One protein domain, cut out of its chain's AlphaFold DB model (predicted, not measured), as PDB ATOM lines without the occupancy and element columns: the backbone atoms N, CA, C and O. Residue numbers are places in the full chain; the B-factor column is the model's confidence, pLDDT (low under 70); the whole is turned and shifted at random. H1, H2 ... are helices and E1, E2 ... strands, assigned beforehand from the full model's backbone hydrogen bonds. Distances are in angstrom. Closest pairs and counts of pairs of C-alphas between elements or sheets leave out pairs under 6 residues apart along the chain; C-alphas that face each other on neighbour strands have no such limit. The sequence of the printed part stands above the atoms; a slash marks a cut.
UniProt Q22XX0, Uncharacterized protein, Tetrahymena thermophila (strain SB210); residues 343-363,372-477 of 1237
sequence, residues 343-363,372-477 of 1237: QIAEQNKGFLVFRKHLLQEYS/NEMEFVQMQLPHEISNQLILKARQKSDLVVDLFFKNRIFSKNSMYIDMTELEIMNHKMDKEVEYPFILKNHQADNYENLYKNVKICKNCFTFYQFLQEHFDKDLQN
ATOM      1  N   GLN A 343      56.119 140.825 159.260       92.19
ATOM      2  CA  GLN A 343      57.087 141.896 159.047       92.19
ATOM      3  C   GLN A 343      56.452 143.080 158.303       92.19
ATOM      4  O   GLN A 343      55.436 142.930 157.634       92.19
ATOM      5  N   ILE A 344      57.049 144.265 158.442       89.00
ATOM      6  CA  ILE A 344      56.658 145.474 157.699       89.00
ATOM      7  C   ILE A 344      57.465 145.490 156.398       89.00
ATOM      8  O   ILE A 344      58.694 145.445 156.468       89.00
ATOM      9  N   ALA A 345      56.805 145.575 155.241       83.12
ATOM     10  CA  ALA A 345      57.489 145.625 153.945       83.12
ATOM     11  C   ALA A 345      58.284 146.935 153.764       83.12
ATOM     12  O   ALA A 345      59.479 146.917 153.469       83.12
ATOM     13  N   GLU A 346      57.669 148.095 154.031       79.06
ATOM     14  CA  GLU A 346      58.369 149.387 153.971       79.06
ATOM     15  C   GLU A 346      59.187 149.670 155.245       79.06
ATOM     16  O   GLU A 346      58.741 150.371 156.153       79.06
ATOM     17  N   GLN A 347      60.439 149.206 155.295       62.31
ATOM     18  CA  GLN A 347      61.353 149.469 156.427       62.31
ATOM     19  C   GLN A 347      61.643 150.967 156.683       62.31
ATOM     20  O   GLN A 347      62.137 151.324 157.754       62.31
ATOM     21  N   ASN A 348      61.342 151.842 155.714       61.50
ATOM     22  CA  ASN A 348      61.708 153.263 155.709       61.50
ATOM     23  C   ASN A 348      60.543 154.242 155.970       61.50
ATOM     24  O   ASN A 348      60.769 155.452 155.934       61.50
ATOM     25  N   LYS A 349      59.318 153.769 156.252       58.78
ATOM     26  CA  LYS A 349      58.175 154.629 156.626       58.78
ATOM     27  C   LYS A 349      57.468 154.125 157.895       58.78
ATOM     28  O   LYS A 349      57.651 152.992 158.332       58.78
ATOM     29  N   GLY A 350      56.658 154.987 158.514       62.31
ATOM     30  CA  GLY A 350      55.783 154.620 159.635       62.31
ATOM     31  C   GLY A 350      56.481 154.395 160.987       62.31
ATOM     32  O   GLY A 350      57.487 155.025 161.317       62.31
ATOM     33  N   PHE A 351      55.903 153.506 161.805       53.91
ATOM     34  CA  PHE A 351      56.171 153.354 163.248       53.91
ATOM     35  C   PHE A 351      57.647 153.090 163.616       53.91
ATOM     36  O   PHE A 351      58.097 153.460 164.702       53.91
ATOM     37  N   LEU A 352      58.438 152.502 162.712       56.28
ATOM     38  CA  LEU A 352      59.876 152.295 162.926       56.28
ATOM     39  C   LEU A 352      60.666 153.614 162.964       56.28
ATOM     40  O   LEU A 352      61.603 153.732 163.755       56.28
ATOM     41  N   VAL A 353      60.261 154.622 162.183       63.91
ATOM     42  CA  VAL A 353      60.851 155.971 162.218       63.91
ATOM     43  C   VAL A 353      60.493 156.667 163.532       63.91
ATOM     44  O   VAL A 353      61.375 157.212 164.192       63.91
ATOM     45  N   PHE A 354      59.235 156.554 163.973       57.47
ATOM     46  CA  PHE A 354      58.778 157.080 165.263       57.47
ATOM     47  C   PHE A 354      59.555 156.465 166.439       57.47
ATOM     48  O   PHE A 354      60.065 157.184 167.294       57.47
ATOM     49  N   ARG A 355      59.771 155.141 166.431       56.41
ATOM     50  CA  ARG A 355      60.618 154.457 167.424       56.41
ATOM     51  C   ARG A 355      62.074 154.938 167.395       56.41
ATOM     52  O   ARG A 355      62.703 155.012 168.448       56.41
ATOM     53  N   LYS A 356      62.611 155.267 166.215       65.19
ATOM     54  CA  LYS A 356      63.967 155.819 166.051       65.19
ATOM     55  C   LYS A 356      64.064 157.226 166.656       65.19
ATOM     56  O   LYS A 356      65.006 157.478 167.400       65.19
ATOM     57  N   HIS A 357      63.062 158.080 166.424       63.91
ATOM     58  CA  HIS A 357      62.957 159.412 167.033       63.91
ATOM     59  C   HIS A 357      62.832 159.335 168.559       63.91
ATOM     60  O   HIS A 357      63.617 159.947 169.275       63.91
ATOM     61  N   LEU A 358      61.908 158.516 169.068       56.25
ATOM     62  CA  LEU A 358      61.638 158.389 170.502       56.25
ATOM     63  C   LEU A 358      62.853 157.833 171.268       56.25
ATOM     64  O   LEU A 358      63.190 158.335 172.338       56.25
ATOM     65  N   LEU A 359      63.585 156.867 170.695       54.81
ATOM     66  CA  LEU A 359      64.874 156.420 171.246       54.81
ATOM     67  C   LEU A 359      65.953 157.511 171.180       54.81
ATOM     68  O   LEU A 359      66.737 157.643 172.120       54.81
ATOM     69  N   GLN A 360      66.001 158.306 170.106       67.12
ATOM     70  CA  GLN A 360      66.928 159.434 170.006       67.12
ATOM     71  C   GLN A 360      66.635 160.497 171.069       67.12
ATOM     72  O   GLN A 360      67.580 160.937 171.720       67.12
ATOM     73  N   GLU A 361      65.372 160.852 171.316       63.47
ATOM     74  CA  GLU A 361      64.981 161.798 172.369       63.47
ATOM     75  C   GLU A 361      65.306 161.289 173.768       63.47
ATOM     76  O   GLU A 361      66.034 161.969 174.489       63.47
ATOM     77  N   TYR A 362      64.908 160.062 174.120       56.34
ATOM     78  CA  TYR A 362      65.325 159.451 175.387       56.34
ATOM     79  C   TYR A 362      66.858 159.452 175.544       56.34
ATOM     80  O   TYR A 362      67.365 159.704 176.634       56.34
ATOM     81  N   SER A 363      67.623 159.263 174.460       60.75
ATOM     82  CA  SER A 363      69.091 159.315 174.500       60.75
ATOM     83  C   SER A 363      69.704 160.719 174.668       60.75
ATOM     84  O   SER A 363      70.908 160.796 174.928       60.75
ATOM     85  N   ASN A 372      75.679 153.595 178.072       50.22
ATOM     86  CA  ASN A 372      76.192 152.261 177.738       50.22
ATOM     87  C   ASN A 372      75.522 151.166 178.590       50.22
ATOM     88  O   ASN A 372      75.327 150.043 178.132       50.22
ATOM     89  N   GLU A 373      75.150 151.494 179.830       49.84
ATOM     90  CA  GLU A 373      74.422 150.588 180.726       49.84
ATOM     91  C   GLU A 373      72.986 150.340 180.220       49.84
ATOM     92  O   GLU A 373      72.530 149.196 180.215       49.84
ATOM     93  N   MET A 374      72.300 151.365 179.692       48.91
ATOM     94  CA  MET A 374      70.977 151.197 179.073       48.91
ATOM     95  C   MET A 374      70.988 150.317 177.817       48.91
ATOM     96  O   MET A 374      70.082 149.499 177.661       48.91
ATOM     97  N   GLU A 375      71.986 150.436 176.936       46.56
ATOM     98  CA  GLU A 375      72.095 149.559 175.755       46.56
ATOM     99  C   GLU A 375      72.219 148.078 176.159       46.56
ATOM    100  O   GLU A 375      71.624 147.204 175.526       46.56
ATOM    101  N   PHE A 376      72.901 147.797 177.275       41.72
ATOM    102  CA  PHE A 376      73.020 146.446 177.824       41.72
ATOM    103  C   PHE A 376      71.711 145.945 178.463       41.72
ATOM    104  O   PHE A 376      71.319 144.793 178.254       41.72
ATOM    105  N   VAL A 377      70.991 146.808 179.193       39.12
ATOM    106  CA  VAL A 377      69.677 146.486 179.792       39.12
ATOM    107  C   VAL A 377      68.613 146.226 178.717       39.12
ATOM    108  O   VAL A 377      67.831 145.279 178.841       39.12
ATOM    109  N   GLN A 378      68.614 146.988 177.616       43.72
ATOM    110  CA  GLN A 378      67.686 146.787 176.492       43.72
ATOM    111  C   GLN A 378      67.867 145.442 175.763       43.72
ATOM    112  O   GLN A 378      66.964 145.027 175.035       43.72
ATOM    113  N   MET A 379      68.991 144.739 175.950       39.75
ATOM    114  CA  MET A 379      69.262 143.459 175.284       39.75
ATOM    115  C   MET A 379      68.769 142.204 176.028       39.75
ATOM    116  O   MET A 379      68.813 141.128 175.430       39.75
ATOM    117  N   GLN A 380      68.332 142.287 177.296       41.28
ATOM    118  CA  GLN A 380      68.063 141.077 178.107       41.28
ATOM    119  C   GLN A 380      66.694 140.997 178.806       41.28
ATOM    120  O   GLN A 380      66.354 139.934 179.329       41.28
ATOM    121  N   LEU A 381      65.874 142.052 178.791       42.25
ATOM    122  CA  LEU A 381      64.517 141.983 179.351       42.25
ATOM    123  C   LEU A 381      63.541 141.271 178.388       42.25
ATOM    124  O   LEU A 381      63.458 141.644 177.216       42.25
ATOM    125  N   PRO A 382      62.776 140.259 178.847       50.66
ATOM    126  CA  PRO A 382      61.768 139.608 178.018       50.66
ATOM    127  C   PRO A 382      60.584 140.552 177.782       50.66
ATOM    128  O   PRO A 382      60.016 141.092 178.728       50.66
ATOM    129  N   HIS A 383      60.183 140.726 176.524       75.50
ATOM    130  CA  HIS A 383      59.009 141.526 176.188       75.50
ATOM    131  C   HIS A 383      57.727 140.844 176.681       75.50
ATOM    132  O   HIS A 383      57.474 139.681 176.358       75.50
ATOM    133  N   GLU A 384      56.924 141.582 177.442       79.25
ATOM    134  CA  GLU A 384      55.744 141.097 178.159       79.25
ATOM    135  C   GLU A 384      54.506 141.918 177.777       79.25
ATOM    136  O   GLU A 384      54.568 143.145 177.748       79.25
ATOM    137  N   ILE A 385      53.391 141.243 177.466       82.25
ATOM    138  CA  ILE A 385      52.105 141.871 177.107       82.25
ATOM    139  C   ILE A 385      50.931 141.148 177.776       82.25
ATOM    140  O   ILE A 385      50.974 139.936 177.997       82.25
ATOM    141  N   SER A 386      49.874 141.904 178.087       83.56
ATOM    142  CA  SER A 386      48.668 141.400 178.742       83.56
ATOM    143  C   SER A 386      47.821 140.508 177.823       83.56
ATOM    144  O   SER A 386      47.599 140.805 176.647       83.56
ATOM    145  N   ASN A 387      47.251 139.441 178.393       81.00
ATOM    146  CA  ASN A 387      46.291 138.576 177.693       81.00
ATOM    147  C   ASN A 387      45.063 139.346 177.169       81.00
ATOM    148  O   ASN A 387      44.479 138.955 176.162       81.00
ATOM    149  N   GLN A 388      44.686 140.456 177.810       82.06
ATOM    150  CA  GLN A 388      43.573 141.300 177.367       82.06
ATOM    151  C   GLN A 388      43.834 141.931 175.993       82.06
ATOM    152  O   GLN A 388      42.933 141.946 175.159       82.06
ATOM    153  N   LEU A 389      45.056 142.404 175.722       88.56
ATOM    154  CA  LEU A 389      45.413 142.985 174.423       88.56
ATOM    155  C   LEU A 389      45.480 141.914 173.321       88.56
ATOM    156  O   LEU A 389      45.034 142.157 172.201       88.56
ATOM    157  N   ILE A 390      45.951 140.710 173.664       89.56
ATOM    158  CA  ILE A 390      45.936 139.533 172.779       89.56
ATOM    159  C   ILE A 390      44.491 139.173 172.394       89.56
ATOM    160  O   ILE A 390      44.176 139.050 171.211       89.56
ATOM    161  N   LEU A 391      43.589 139.076 173.375       86.00
ATOM    162  CA  LEU A 391      42.168 138.795 173.138       86.00
ATOM    163  C   LEU A 391      41.475 139.917 172.351       86.00
ATOM    164  O   LEU A 391      40.761 139.620 171.400       86.00
ATOM    165  N   LYS A 392      41.725 141.194 172.676       90.19
ATOM    166  CA  LYS A 392      41.154 142.359 171.968       90.19
ATOM    167  C   LYS A 392      41.580 142.391 170.493       90.19
ATOM    168  O   LYS A 392      40.758 142.701 169.635       90.19
ATOM    169  N   ALA A 393      42.821 141.997 170.188       91.88
ATOM    170  CA  ALA A 393      43.303 141.837 168.816       91.88
ATOM    171  C   ALA A 393      42.599 140.692 168.062       91.88
ATOM    172  O   ALA A 393      42.201 140.880 166.916       91.88
ATOM    173  N   ARG A 394      42.374 139.536 168.703       91.25
ATOM    174  CA  ARG A 394      41.622 138.415 168.101       91.25
ATOM    175  C   ARG A 394      40.123 138.684 167.963       91.25
ATOM    176  O   ARG A 394      39.499 138.141 167.064       91.25
ATOM    177  N   GLN A 395      39.529 139.473 168.858       89.81
ATOM    178  CA  GLN A 395      38.107 139.847 168.820       89.81
ATOM    179  C   GLN A 395      37.800 140.918 167.769       89.81
ATOM    180  O   GLN A 395      36.674 140.996 167.292       89.81
ATOM    181  N   LYS A 396      38.788 141.750 167.418       93.94
ATOM    182  CA  LYS A 396      38.706 142.734 166.333       93.94
ATOM    183  C   LYS A 396      39.578 142.312 165.139       93.94
ATOM    184  O   LYS A 396      40.262 143.159 164.569       93.94
ATOM    185  N   SER A 397      39.573 141.020 164.791       93.69
ATOM    186  CA  SER A 397      40.415 140.420 163.740       93.69
ATOM    187  C   SER A 397      40.430 141.242 162.456       93.69
ATOM    188  O   SER A 397      41.497 141.587 161.960       93.69
ATOM    189  N   ASP A 398      39.255 141.629 161.974       92.75
ATOM    190  CA  ASP A 398      39.087 142.245 160.657       92.75
ATOM    191  C   ASP A 398      39.683 143.658 160.634       92.75
ATOM    192  O   ASP A 398      40.407 144.021 159.712       92.75
ATOM    193  N   LEU A 399      39.496 144.413 161.725       93.88
ATOM    194  CA  LEU A 399      40.144 145.709 161.928       93.88
ATOM    195  C   LEU A 399      41.668 145.566 162.082       93.88
ATOM    196  O   LEU A 399      42.403 146.430 161.613       93.88
ATOM    197  N   VAL A 400      42.167 144.497 162.716       94.50
ATOM    198  CA  VAL A 400      43.614 144.221 162.778       94.50
ATOM    199  C   VAL A 400      44.168 143.913 161.385       94.50
ATOM    200  O   VAL A 400      45.229 144.428 161.044       94.50
ATOM    201  N   VAL A 401      43.445 143.144 160.568       94.38
ATOM    202  CA  VAL A 401      43.809 142.839 159.174       94.38
ATOM    203  C   VAL A 401      43.829 144.105 158.321       94.38
ATOM    204  O   VAL A 401      44.820 144.361 157.643       94.38
ATOM    205  N   ASP A 402      42.790 144.938 158.391       91.88
ATOM    206  CA  ASP A 402      42.723 146.183 157.619       91.88
ATOM    207  C   ASP A 402      43.795 147.193 158.070       91.88
ATOM    208  O   ASP A 402      44.372 147.905 157.247       91.88
ATOM    209  N   LEU A 403      44.143 147.212 159.364       92.62
ATOM    210  CA  LEU A 403      45.288 147.970 159.878       92.62
ATOM    211  C   LEU A 403      46.626 147.413 159.393       92.62
ATOM    212  O   LEU A 403      47.509 148.199 159.045       92.62
ATOM    213  N   PHE A 404      46.798 146.091 159.373       94.06
ATOM    214  CA  PHE A 404      48.025 145.448 158.912       94.06
ATOM    215  C   PHE A 404      48.232 145.706 157.417       94.06
ATOM    216  O   PHE A 404      49.277 146.235 157.041       94.06
ATOM    217  N   PHE A 405      47.200 145.495 156.601       90.44
ATOM    218  CA  PHE A 405      47.182 145.817 155.175       90.44
ATOM    219  C   PHE A 405      47.527 147.294 154.917       90.44
ATOM    220  O   PHE A 405      48.482 147.596 154.200       90.44
ATOM    221  N   LYS A 406      46.847 148.228 155.601       89.94
ATOM    222  CA  LYS A 406      47.099 149.681 155.499       89.94
ATOM    223  C   LYS A 406      48.516 150.108 155.911       89.94
ATOM    224  O   LYS A 406      48.967 151.178 155.515       89.94
ATOM    225  N   ASN A 407      49.220 149.303 156.707       89.12
ATOM    226  CA  ASN A 407      50.599 149.564 157.137       89.12
ATOM    227  C   ASN A 407      51.616 148.616 156.466       89.12
ATOM    228  O   ASN A 407      52.766 148.557 156.900       89.12
ATOM    229  N   ARG A 408      51.196 147.882 155.419       90.94
ATOM    230  CA  ARG A 408      51.973 146.858 154.697       90.94
ATOM    231  C   ARG A 408      52.697 145.879 155.637       90.94
ATOM    232  O   ARG A 408      53.895 145.616 155.496       90.94
ATOM    233  N   ILE A 409      51.959 145.383 156.631       93.06
ATOM    234  CA  ILE A 409      52.369 144.325 157.556       93.06
ATOM    235  C   ILE A 409      51.876 142.996 156.987       93.06
ATOM    236  O   ILE A 409      50.683 142.716 157.028       93.06
ATOM    237  N   PHE A 410      52.805 142.177 156.506       93.94
ATOM    238  CA  PHE A 410      52.530 140.898 155.851       93.94
ATOM    239  C   PHE A 410      53.269 139.754 156.556       93.94
ATOM    240  O   PHE A 410      54.230 139.975 157.302       93.94
ATOM    241  N   SER A 411      52.824 138.523 156.330       93.00
ATOM    242  CA  SER A 411      53.544 137.301 156.681       93.00
ATOM    243  C   SER A 411      54.936 137.307 156.039       93.00
ATOM    244  O   SER A 411      55.094 137.716 154.893       93.00
ATOM    245  N   LYS A 412      55.971 136.821 156.737       91.38
ATOM    246  CA  LYS A 412      57.356 136.743 156.210       91.38
ATOM    247  C   LYS A 412      57.474 135.941 154.910       91.38
ATOM    248  O   LYS A 412      58.425 136.149 154.165       91.38
ATOM    249  N   ASN A 413      56.535 135.024 154.677       89.75
ATOM    250  CA  ASN A 413      56.484 134.153 153.503       89.75
ATOM    251  C   ASN A 413      55.466 134.656 152.456       89.75
ATOM    252  O   ASN A 413      55.102 133.908 151.553       89.75
ATOM    253  N   SER A 414      54.949 135.878 152.618       90.81
ATOM    254  CA  SER A 414      53.929 136.450 151.744       90.81
ATOM    255  C   SER A 414      54.478 136.777 150.359       90.81
ATOM    256  O   SER A 414      55.543 137.375 150.215       90.81
ATOM    257  N   MET A 415      53.690 136.460 149.334       86.44
ATOM    258  CA  MET A 415      53.971 136.831 147.942       86.44
ATOM    259  C   MET A 415      53.869 138.353 147.725       86.44
ATOM    260  O   MET A 415      54.395 138.875 146.748       86.44
ATOM    261  N   TYR A 416      53.182 139.063 148.627       85.69
ATOM    262  CA  TYR A 416      52.814 140.473 148.487       85.69
ATOM    263  C   TYR A 416      53.860 141.451 149.055       85.69
ATOM    264  O   TYR A 416      53.677 142.660 148.939       85.69
ATOM    265  N   ILE A 417      54.960 140.962 149.649       84.25
ATOM    266  CA  ILE A 417      56.016 141.807 150.246       84.25
ATOM    267  C   ILE A 417      56.679 142.731 149.212       84.25
ATOM    268  O   ILE A 417      56.937 143.893 149.524       84.25
ATOM    269  N   ASP A 418      56.931 142.221 148.004       82.94
ATOM    270  CA  ASP A 418      57.662 142.932 146.945       82.94
ATOM    271  C   ASP A 418      56.737 143.654 145.938       82.94
ATOM    272  O   ASP A 418      57.222 144.311 145.018       82.94
ATOM    273  N   MET A 419      55.410 143.555 146.098       81.56
ATOM    274  CA  MET A 419      54.428 144.177 145.197       81.56
ATOM    275  C   MET A 419      54.135 145.642 145.561       81.56
ATOM    276  O   MET A 419      54.176 146.046 146.728       81.56
ATOM    277  N   THR A 420      53.760 146.451 144.568       77.06
ATOM    278  CA  THR A 420      53.300 147.829 144.788       77.06
ATOM    279  C   THR A 420      51.814 147.896 145.159       77.06
ATOM    280  O   THR A 420      51.026 146.987 144.910       77.06
ATOM    281  N   GLU A 421      51.399 149.016 145.756       70.00
ATOM    282  CA  GLU A 421      50.051 149.201 146.325       70.00
ATOM    283  C   GLU A 421      48.911 149.066 145.292       70.00
ATOM    284  O   GLU A 421      47.818 148.614 145.630       70.00
ATOM    285  N   LEU A 422      49.183 149.389 144.022       68.19
ATOM    286  CA  LEU A 422      48.254 149.207 142.898       68.19
ATOM    287  C   LEU A 422      48.138 147.739 142.459       68.19
ATOM    288  O   LEU A 422      47.043 147.277 142.146       68.19
ATOM    289  N   GLU A 423      49.241 146.993 142.462       73.19
ATOM    290  CA  GLU A 423      49.258 145.569 142.097       73.19
ATOM    291  C   GLU A 423      48.550 144.729 143.168       73.19
ATOM    292  O   GLU A 423      47.715 143.885 142.843       73.19
ATOM    293  N   ILE A 424      48.795 145.037 144.448       74.00
ATOM    294  CA  ILE A 424      48.137 144.379 145.585       74.00
ATOM    295  C   ILE A 424      46.616 144.602 145.554       74.00
ATOM    296  O   ILE A 424      45.873 143.663 145.815       74.00
ATOM    297  N   MET A 425      46.128 145.801 145.203       70.31
ATOM    298  CA  MET A 425      44.679 146.053 145.098       70.31
ATOM    299  C   MET A 425      44.015 145.383 143.884       70.31
ATOM    300  O   MET A 425      42.817 145.105 143.932       70.31
ATOM    301  N   ASN A 426      44.766 145.092 142.817       71.81
ATOM    302  CA  ASN A 426      44.251 144.367 141.652       71.81
ATOM    303  C   ASN A 426      44.174 142.845 141.885       71.81
ATOM    304  O   ASN A 426      43.341 142.167 141.278       71.81
ATOM    305  N   HIS A 427      45.001 142.293 142.777       69.94
ATOM    306  CA  HIS A 427      44.919 140.890 143.178       69.94
ATOM    307  C   HIS A 427      43.927 140.678 144.332       69.94
ATOM    308  O   HIS A 427      44.002 141.315 145.380       69.94
ATOM    309  N   LYS A 428      43.034 139.689 144.192       78.88
ATOM    310  CA  LYS A 428      42.212 139.197 145.311       78.88
ATOM    311  C   LYS A 428      43.087 138.426 146.306       78.88
ATOM    312  O   LYS A 428      43.183 137.205 146.230       78.88
ATOM    313  N   MET A 429      43.734 139.153 147.214       86.12
ATOM    314  CA  MET A 429      44.467 138.594 148.350       86.12
ATOM    315  C   MET A 429      43.514 137.807 149.258       86.12
ATOM    316  O   MET A 429      42.536 138.356 149.771       86.12
ATOM    317  N   ASP A 430      43.821 136.532 149.487       89.19
ATOM    318  CA  ASP A 430      43.111 135.707 150.461       89.19
ATOM    319  C   ASP A 430      43.516 136.131 151.885       89.19
ATOM    320  O   ASP A 430      44.653 135.930 152.324       89.19
ATOM    321  N   LYS A 431      42.573 136.755 152.604       89.12
ATOM    322  CA  LYS A 431      42.791 137.241 153.972       89.12
ATOM    323  C   LYS A 431      43.050 136.103 154.968       89.12
ATOM    324  O   LYS A 431      43.772 136.339 155.932       89.12
ATOM    325  N   GLU A 432      42.506 134.905 154.768       89.56
ATOM    326  CA  GLU A 432      42.683 133.781 155.698       89.56
ATOM    327  C   GLU A 432      44.068 133.138 155.546       89.56
ATOM    328  O   GLU A 432      44.702 132.791 156.547       89.56
ATOM    329  N   VAL A 433      44.568 133.052 154.308       89.06
ATOM    330  CA  VAL A 433      45.916 132.547 153.993       89.06
ATOM    331  C   VAL A 433      47.011 133.536 154.404       89.06
ATOM    332  O   VAL A 433      48.029 133.120 154.957       89.06
ATOM    333  N   GLU A 434      46.815 134.837 154.167       91.31
ATOM    334  CA  GLU A 434      47.792 135.873 154.533       91.31
ATOM    335  C   GLU A 434      47.799 136.165 156.044       91.31
ATOM    336  O   GLU A 434      48.860 136.386 156.633       91.31
ATOM    337  N   TYR A 435      46.630 136.112 156.697       92.25
ATOM    338  CA  TYR A 435      46.469 136.412 158.121       92.25
ATOM    339  C   TYR A 435      45.884 135.228 158.918       92.25
ATOM    340  O   TYR A 435      44.834 135.364 159.552       92.25
ATOM    341  N   PRO A 436      46.584 134.078 159.028       85.81
ATOM    342  CA  PRO A 436      46.104 132.880 159.735       85.81
ATOM    343  C   PRO A 436      45.904 133.054 161.256       85.81
ATOM    344  O   PRO A 436      45.636 132.085 161.967       85.81
ATOM    345  N   PHE A 437      46.030 134.271 161.799       87.25
ATOM    346  CA  PHE A 437      45.541 134.580 163.143       87.25
ATOM    347  C   PHE A 437      44.020 134.819 163.195       87.25
ATOM    348  O   PHE A 437      43.466 134.675 164.281       87.25
ATOM    349  N   ILE A 438      43.351 135.121 162.068       86.56
ATOM    350  CA  ILE A 438      41.877 135.194 161.973       86.56
ATOM    351  C   ILE A 438      41.266 133.847 162.389       86.56
ATOM    352  O   ILE A 438      40.368 133.790 163.221       86.56
ATOM    353  N   LEU A 439      41.827 132.749 161.869       82.38
ATOM    354  CA  LEU A 439      41.370 131.375 162.103       82.38
ATOM    355  C   LEU A 439      41.660 130.848 163.525       82.38
ATOM    356  O   LEU A 439      41.305 129.717 163.858       82.38
ATOM    357  N   LYS A 440      42.315 131.635 164.389       79.94
ATOM    358  CA  LYS A 440      42.555 131.254 165.788       79.94
ATOM    359  C   LYS A 440      41.345 131.627 166.633       79.94
ATOM    360  O   LYS A 440      41.038 132.808 166.776       79.94
ATOM    361  N   ASN A 441      40.747 130.628 167.284       69.94
ATOM    362  CA  ASN A 441      39.631 130.792 168.219       69.94
ATOM    363  C   ASN A 441      39.725 132.076 169.070       69.94
ATOM    364  O   ASN A 441      40.716 132.317 169.770       69.94
ATOM    365  N   HIS A 442      38.631 132.849 169.091       66.25
ATOM    366  CA  HIS A 442      38.469 133.998 169.993       66.25
ATOM    367  C   HIS A 442      38.516 133.587 171.482       66.25
ATOM    368  O   HIS A 442      38.738 134.426 172.353       66.25
ATOM    369  N   GLN A 443      38.336 132.293 171.776       54.16
ATOM    370  CA  GLN A 443      38.727 131.680 173.044       54.16
ATOM    371  C   GLN A 443      40.221 131.326 172.989       54.16
ATOM    372  O   GLN A 443      40.618 130.393 172.293       54.16
ATOM    373  N   ALA A 444      41.055 132.060 173.728       50.75
ATOM    374  CA  ALA A 444      42.407 131.597 174.029       50.75
ATOM    375  C   ALA A 444      42.349 130.370 174.957       50.75
ATOM    376  O   ALA A 444      41.425 130.264 175.767       50.75
ATOM    377  N   ASP A 445      43.348 129.482 174.877       48.81
ATOM    378  CA  ASP A 445      43.487 128.358 175.809       48.81
ATOM    379  C   ASP A 445      43.459 128.889 177.245       48.81
ATOM    380  O   ASP A 445      44.342 129.653 177.648       48.81
ATOM    381  N   ASN A 446      42.415 128.531 177.999       46.97
ATOM    382  CA  ASN A 446      42.047 129.216 179.238       46.97
ATOM    383  C   ASN A 446      42.901 128.770 180.437       46.97
ATOM    384  O   ASN A 446      42.399 128.277 181.446       46.97
ATOM    385  N   TYR A 447      44.217 128.939 180.310       40.44
ATOM    386  CA  TYR A 447      45.170 128.824 181.402       40.44
ATOM    387  C   TYR A 447      44.979 130.002 182.356       40.44
ATOM    388  O   TYR A 447      45.553 131.075 182.166       40.44
ATOM    389  N   GLU A 448      44.148 129.763 183.371       44.19
ATOM    390  CA  GLU A 448      43.943 130.561 184.582       44.19
ATOM    391  C   GLU A 448      45.099 131.531 184.869       44.19
ATOM    392  O   GLU A 448      46.195 131.088 185.213       44.19
ATOM    393  N   ASN A 449      44.853 132.839 184.727       45.97
ATOM    394  CA  ASN A 449      45.497 133.988 185.394       45.97
ATOM    395  C   ASN A 449      45.189 135.264 184.575       45.97
ATOM    396  O   ASN A 449      45.905 135.583 183.623       45.97
ATOM    397  N   LEU A 450      44.165 136.040 184.963       40.00
ATOM    398  CA  LEU A 450      43.777 137.273 184.242       40.00
ATOM    399  C   LEU A 450      44.872 138.361 184.187       40.00
ATOM    400  O   LEU A 450      44.765 139.279 183.376       40.00
ATOM    401  N   TYR A 451      45.919 138.247 185.012       43.94
ATOM    402  CA  TYR A 451      47.001 139.230 185.153       43.94
ATOM    403  C   TYR A 451      48.405 138.680 184.843       43.94
ATOM    404  O   TYR A 451      49.397 139.321 185.177       43.94
ATOM    405  N   LYS A 452      48.535 137.503 184.206       59.91
ATOM    406  CA  LYS A 452      49.851 137.044 183.720       59.91
ATOM    407  C   LYS A 452      50.161 137.634 182.349       59.91
ATOM    408  O   LYS A 452      49.424 137.416 181.390       59.91
ATOM    409  N   ASN A 453      51.295 138.321 182.260       67.75
ATOM    410  CA  ASN A 453      51.876 138.728 180.989       67.75
ATOM    411  C   ASN A 453      52.400 137.512 180.215       67.75
ATOM    412  O   ASN A 453      53.008 136.601 180.788       67.75
ATOM    413  N   VAL A 454      52.232 137.523 178.895       71.94
ATOM    414  CA  VAL A 454      52.833 136.533 177.997       71.94
ATOM    415  C   VAL A 454      54.163 137.062 177.481       71.94
ATOM    416  O   VAL A 454      54.246 138.182 176.977       71.94
ATOM    417  N   LYS A 455      55.205 136.229 177.574       80.38
ATOM    418  CA  LYS A 455      56.528 136.516 177.012       80.38
ATOM    419  C   LYS A 455      56.530 136.249 175.506       80.38
ATOM    420  O   LYS A 455      56.222 135.142 175.060       80.38
ATOM    421  N   ILE A 456      56.859 137.276 174.729       84.00
ATOM    422  CA  ILE A 456      56.718 137.314 173.266       84.00
ATOM    423  C   ILE A 456      57.990 137.843 172.587       84.00
ATOM    424  O   ILE A 456      58.887 138.374 173.240       84.00
ATOM    425  N   CYS A 457      58.095 137.698 171.262       86.81
ATOM    426  CA  CYS A 457      59.205 138.287 170.511       86.81
ATOM    427  C   CYS A 457      59.021 139.802 170.298       86.81
ATOM    428  O   CYS A 457      57.924 140.351 170.431       86.81
ATOM    429  N   LYS A 458      60.109 140.470 169.898       84.50
ATOM    430  CA  LYS A 458      60.152 141.911 169.606       84.50
ATOM    431  C   LYS A 458      59.165 142.338 168.507       84.50
ATOM    432  O   LYS A 458      58.601 143.426 168.619       84.50
ATOM    433  N   ASN A 459      58.914 141.496 167.499       86.62
ATOM    434  CA  ASN A 459      57.926 141.770 166.446       86.62
ATOM    435  C   ASN A 459      56.513 141.814 167.041       86.62
ATOM    436  O   ASN A 459      55.878 142.862 166.992       86.62
ATOM    437  N   CYS A 460      56.072 140.740 167.711       90.38
ATOM    438  CA  CYS A 460      54.788 140.703 168.420       90.38
ATOM    439  C   CYS A 460      54.597 141.891 169.358       90.38
ATOM    440  O   CYS A 460      53.543 142.511 169.327       90.38
ATOM    441  N   PHE A 461      55.607 142.223 170.170       91.50
ATOM    442  CA  PHE A 461      55.518 143.356 171.092       91.50
ATOM    443  C   PHE A 461      55.247 144.668 170.347       91.50
ATOM    444  O   PHE A 461      54.353 145.420 170.714       91.50
ATOM    445  N   THR A 462      55.979 144.899 169.255       88.50
ATOM    446  CA  THR A 462      55.837 146.096 168.414       88.50
ATOM    447  C   THR A 462      54.454 146.156 167.752       88.50
ATOM    448  O   THR A 462      53.829 147.212 167.757       88.50
ATOM    449  N   PHE A 463      53.939 145.030 167.244       92.81
ATOM    450  CA  PHE A 463      52.618 144.966 166.611       92.81
ATOM    451  C   PHE A 463      51.461 145.115 167.608       92.81
ATOM    452  O   PHE A 463      50.545 145.891 167.357       92.81
ATOM    453  N   TYR A 464      51.503 144.447 168.765       94.19
ATOM    454  CA  TYR A 464      50.482 144.631 169.801       94.19
ATOM    455  C   TYR A 464      50.492 146.061 170.367       94.19
ATOM    456  O   TYR A 464      49.417 146.623 170.557       94.19
ATOM    457  N   GLN A 465      51.663 146.678 170.585       90.06
ATOM    458  CA  GLN A 465      51.751 148.078 171.027       90.06
ATOM    459  C   GLN A 465      51.105 149.035 170.008       90.06
ATOM    460  O   GLN A 465      50.304 149.888 170.385       90.06
ATOM    461  N   PHE A 466      51.383 148.842 168.716       90.69
ATOM    462  CA  PHE A 466      50.743 149.586 167.628       90.69
ATOM    463  C   PHE A 466      49.209 149.413 167.615       90.69
ATOM    464  O   PHE A 466      48.471 150.391 167.480       90.69
ATOM    465  N   LEU A 467      48.710 148.189 167.826       93.50
ATOM    466  CA  LEU A 467      47.270 147.928 167.933       93.50
ATOM    467  C   LEU A 467      46.642 148.550 169.185       93.50
ATOM    468  O   LEU A 467      45.510 149.023 169.112       93.50
ATOM    469  N   GLN A 468      47.360 148.598 170.312       93.62
ATOM    470  CA  GLN A 468      46.879 149.258 171.526       93.62
ATOM    471  C   GLN A 468      46.639 150.752 171.278       93.62
ATOM    472  O   GLN A 468      45.535 151.231 171.523       93.62
ATOM    473  N   GLU A 469      47.608 151.464 170.693       89.25
ATOM    474  CA  GLU A 469      47.433 152.879 170.338       89.25
ATOM    475  C   GLU A 469      46.222 153.118 169.425       89.25
ATOM    476  O   GLU A 469      45.532 154.129 169.570       89.25
ATOM    477  N   HIS A 470      45.948 152.209 168.484       92.81
ATOM    478  CA  HIS A 470      44.770 152.322 167.627       92.81
ATOM    479  C   HIS A 470      43.468 152.040 168.388       92.81
ATOM    480  O   HIS A 470      42.497 152.778 168.239       92.81
ATOM    481  N   PHE A 471      43.434 151.001 169.224       93.88
ATOM    482  CA  PHE A 471      42.259 150.663 170.027       93.88
ATOM    483  C   PHE A 471      41.914 151.722 171.082       93.88
ATOM    484  O   PHE A 471      40.744 151.858 171.440       93.88
ATOM    485  N   ASP A 472      42.904 152.463 171.571       88.38
ATOM    486  CA  ASP A 472      42.691 153.521 172.556       88.38
ATOM    487  C   ASP A 472      42.241 154.828 171.865       88.38
ATOM    488  O   ASP A 472      41.375 155.533 172.386       88.38
ATOM    489  N   LYS A 473      42.705 155.100 170.632       90.44
ATOM    490  CA  LYS A 473      42.160 156.165 169.756       90.44
ATOM    491  C   LYS A 473      40.715 155.877 169.316       90.44
ATOM    492  O   LYS A 473      39.882 156.780 169.344       90.44
ATOM    493  N   ASP A 474      40.408 154.629 168.962       88.88
ATOM    494  CA  ASP A 474      39.051 154.135 168.673       88.88
ATOM    495  C   ASP A 474      38.111 154.376 169.870       88.88
ATOM    496  O   ASP A 474      37.073 155.023 169.726       88.88
ATOM    497  N   LEU A 475      38.528 153.981 171.079       87.38
ATOM    498  CA  LEU A 475      37.770 154.219 172.311       87.38
ATOM    499  C   LEU A 475      37.558 155.718 172.604       87.38
ATOM    500  O   LEU A 475      36.439 156.129 172.907       87.38
ATOM    501  N   GLN A 476      38.592 156.557 172.465       87.81
ATOM    502  CA  GLN A 476      38.455 158.010 172.638       87.81
ATOM    503  C   GLN A 476      37.487 158.639 171.627       87.81
ATOM    504  O   GLN A 476      36.761 159.573 171.971       87.81
ATOM    505  N   ASN A 477      37.469 158.155 170.384       90.25
ATOM    506  CA  ASN A 477      36.536 158.633 169.366       90.25
ATOM    507  C   ASN A 477      35.101 158.195 169.674       90.25
ATOM    508  O   ASN A 477      34.200 159.027 169.590       90.25
TER     509      ASN A 477
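What this domain is: This is residues 343 to 363 and 372 to 477 of the 1237 residues of an uncharacterized protein of Tetrahymena thermophila (strain SB210) (UniProt Q22XX0). One long helix, H7, passes through a loose, incomplete ring of shorter parts, in which H1, the two-strand ribbon E1 and E3, H3 and H4 surround it; its last residues, 472 to 477, stick out as an arm. E2 lies beside H4, near the mean of the C-alphas, and H6 packs on both of them, with H5 farther out, while residues 356 to 362 of H1 and residues 375 to 380, of which 375 to 377 belong to H2, also stick out. The printed part has 127 residues, with seven named helices and three named strands in the order H1 H2 E1 H3 H4 E2 H5 H6 E3 H7. It is mostly helix, and E1 and E3 form an antiparallel sheet. It is only just compact, close to loose, with a radius of gyration of the C-alphas of 16.5 A and spans of 49 by 39 by 33 A.

Where its parts are: Start at C-alpha 343, at (57.087, 141.896, 159.047). Find C-alpha 351 at (56.171, 153.354, 163.248), where H1 begins; it runs 16.4 A through residues 351 to 362. Next come H2, residues 372 to 377, E1, residues 383 to 386, and H3, residues 387 to 395, 12.1 A long. H4, residues 397 to 406, measures 14.1 A, followed by E2, residues 409 to 411, H5, residues 421 to 426, and H6, residues 431 to 434. Last are E3, residues 453 to 456, and H7, residues 458 to 477, which runs 28.9 A to C-alpha 477 at (36.536, 158.633, 169.366).

How they stand to each other: Look first at residues 343 to 344, which pair antiparallel with residues 409 to 410 of E2; E2 pairs with no named strand. H1 is close to but not clearly touching H7, with closest C-alphas Phe 351 and Phe 466 at 7.9 A. H2 is apart from H7. Between the antiparallel E1 and E3, N 454 and O 385 are within hydrogen-bond range at 2.9 A. The closest C-alphas of E1 and H7, His 383 and Phe 461, are 6.4 A apart. H3 touches H7, with residues 464 to 468 of H7 alone, closest at the C-alphas of Leu 389 and Tyr 464, 7.1 A; their lines are only just about perpendicular, at 71 degrees. H4 is close to but not clearly touching H7, with closest C-alphas Val 400 and Leu 467 at 7.3 A. The closest C-alphas of E2 and H6, Ser 411 and Glu 434, are 6.3 A apart. H5 is apart from H4 and H6. In H1, H2, H3, H4, H5 and H7 every O i to N i+4 pair is within hydrogen-bond range; H6 is too short for one.

The domain as a whole: The C-alphas farthest apart, those of Glu 373 and Asn 426, are 49.8 A apart. Residues 364 to 371 are not printed, and C-alphas 363 and 372 are 10.5 A apart across the cut. The link from H6 to E3, residues 435 to 452, is long. Mean pLDDT of the printed part is 76.0; look for values under 70 at residues 347 to 363, 372 to 382, 422, 427 and 441 to 453.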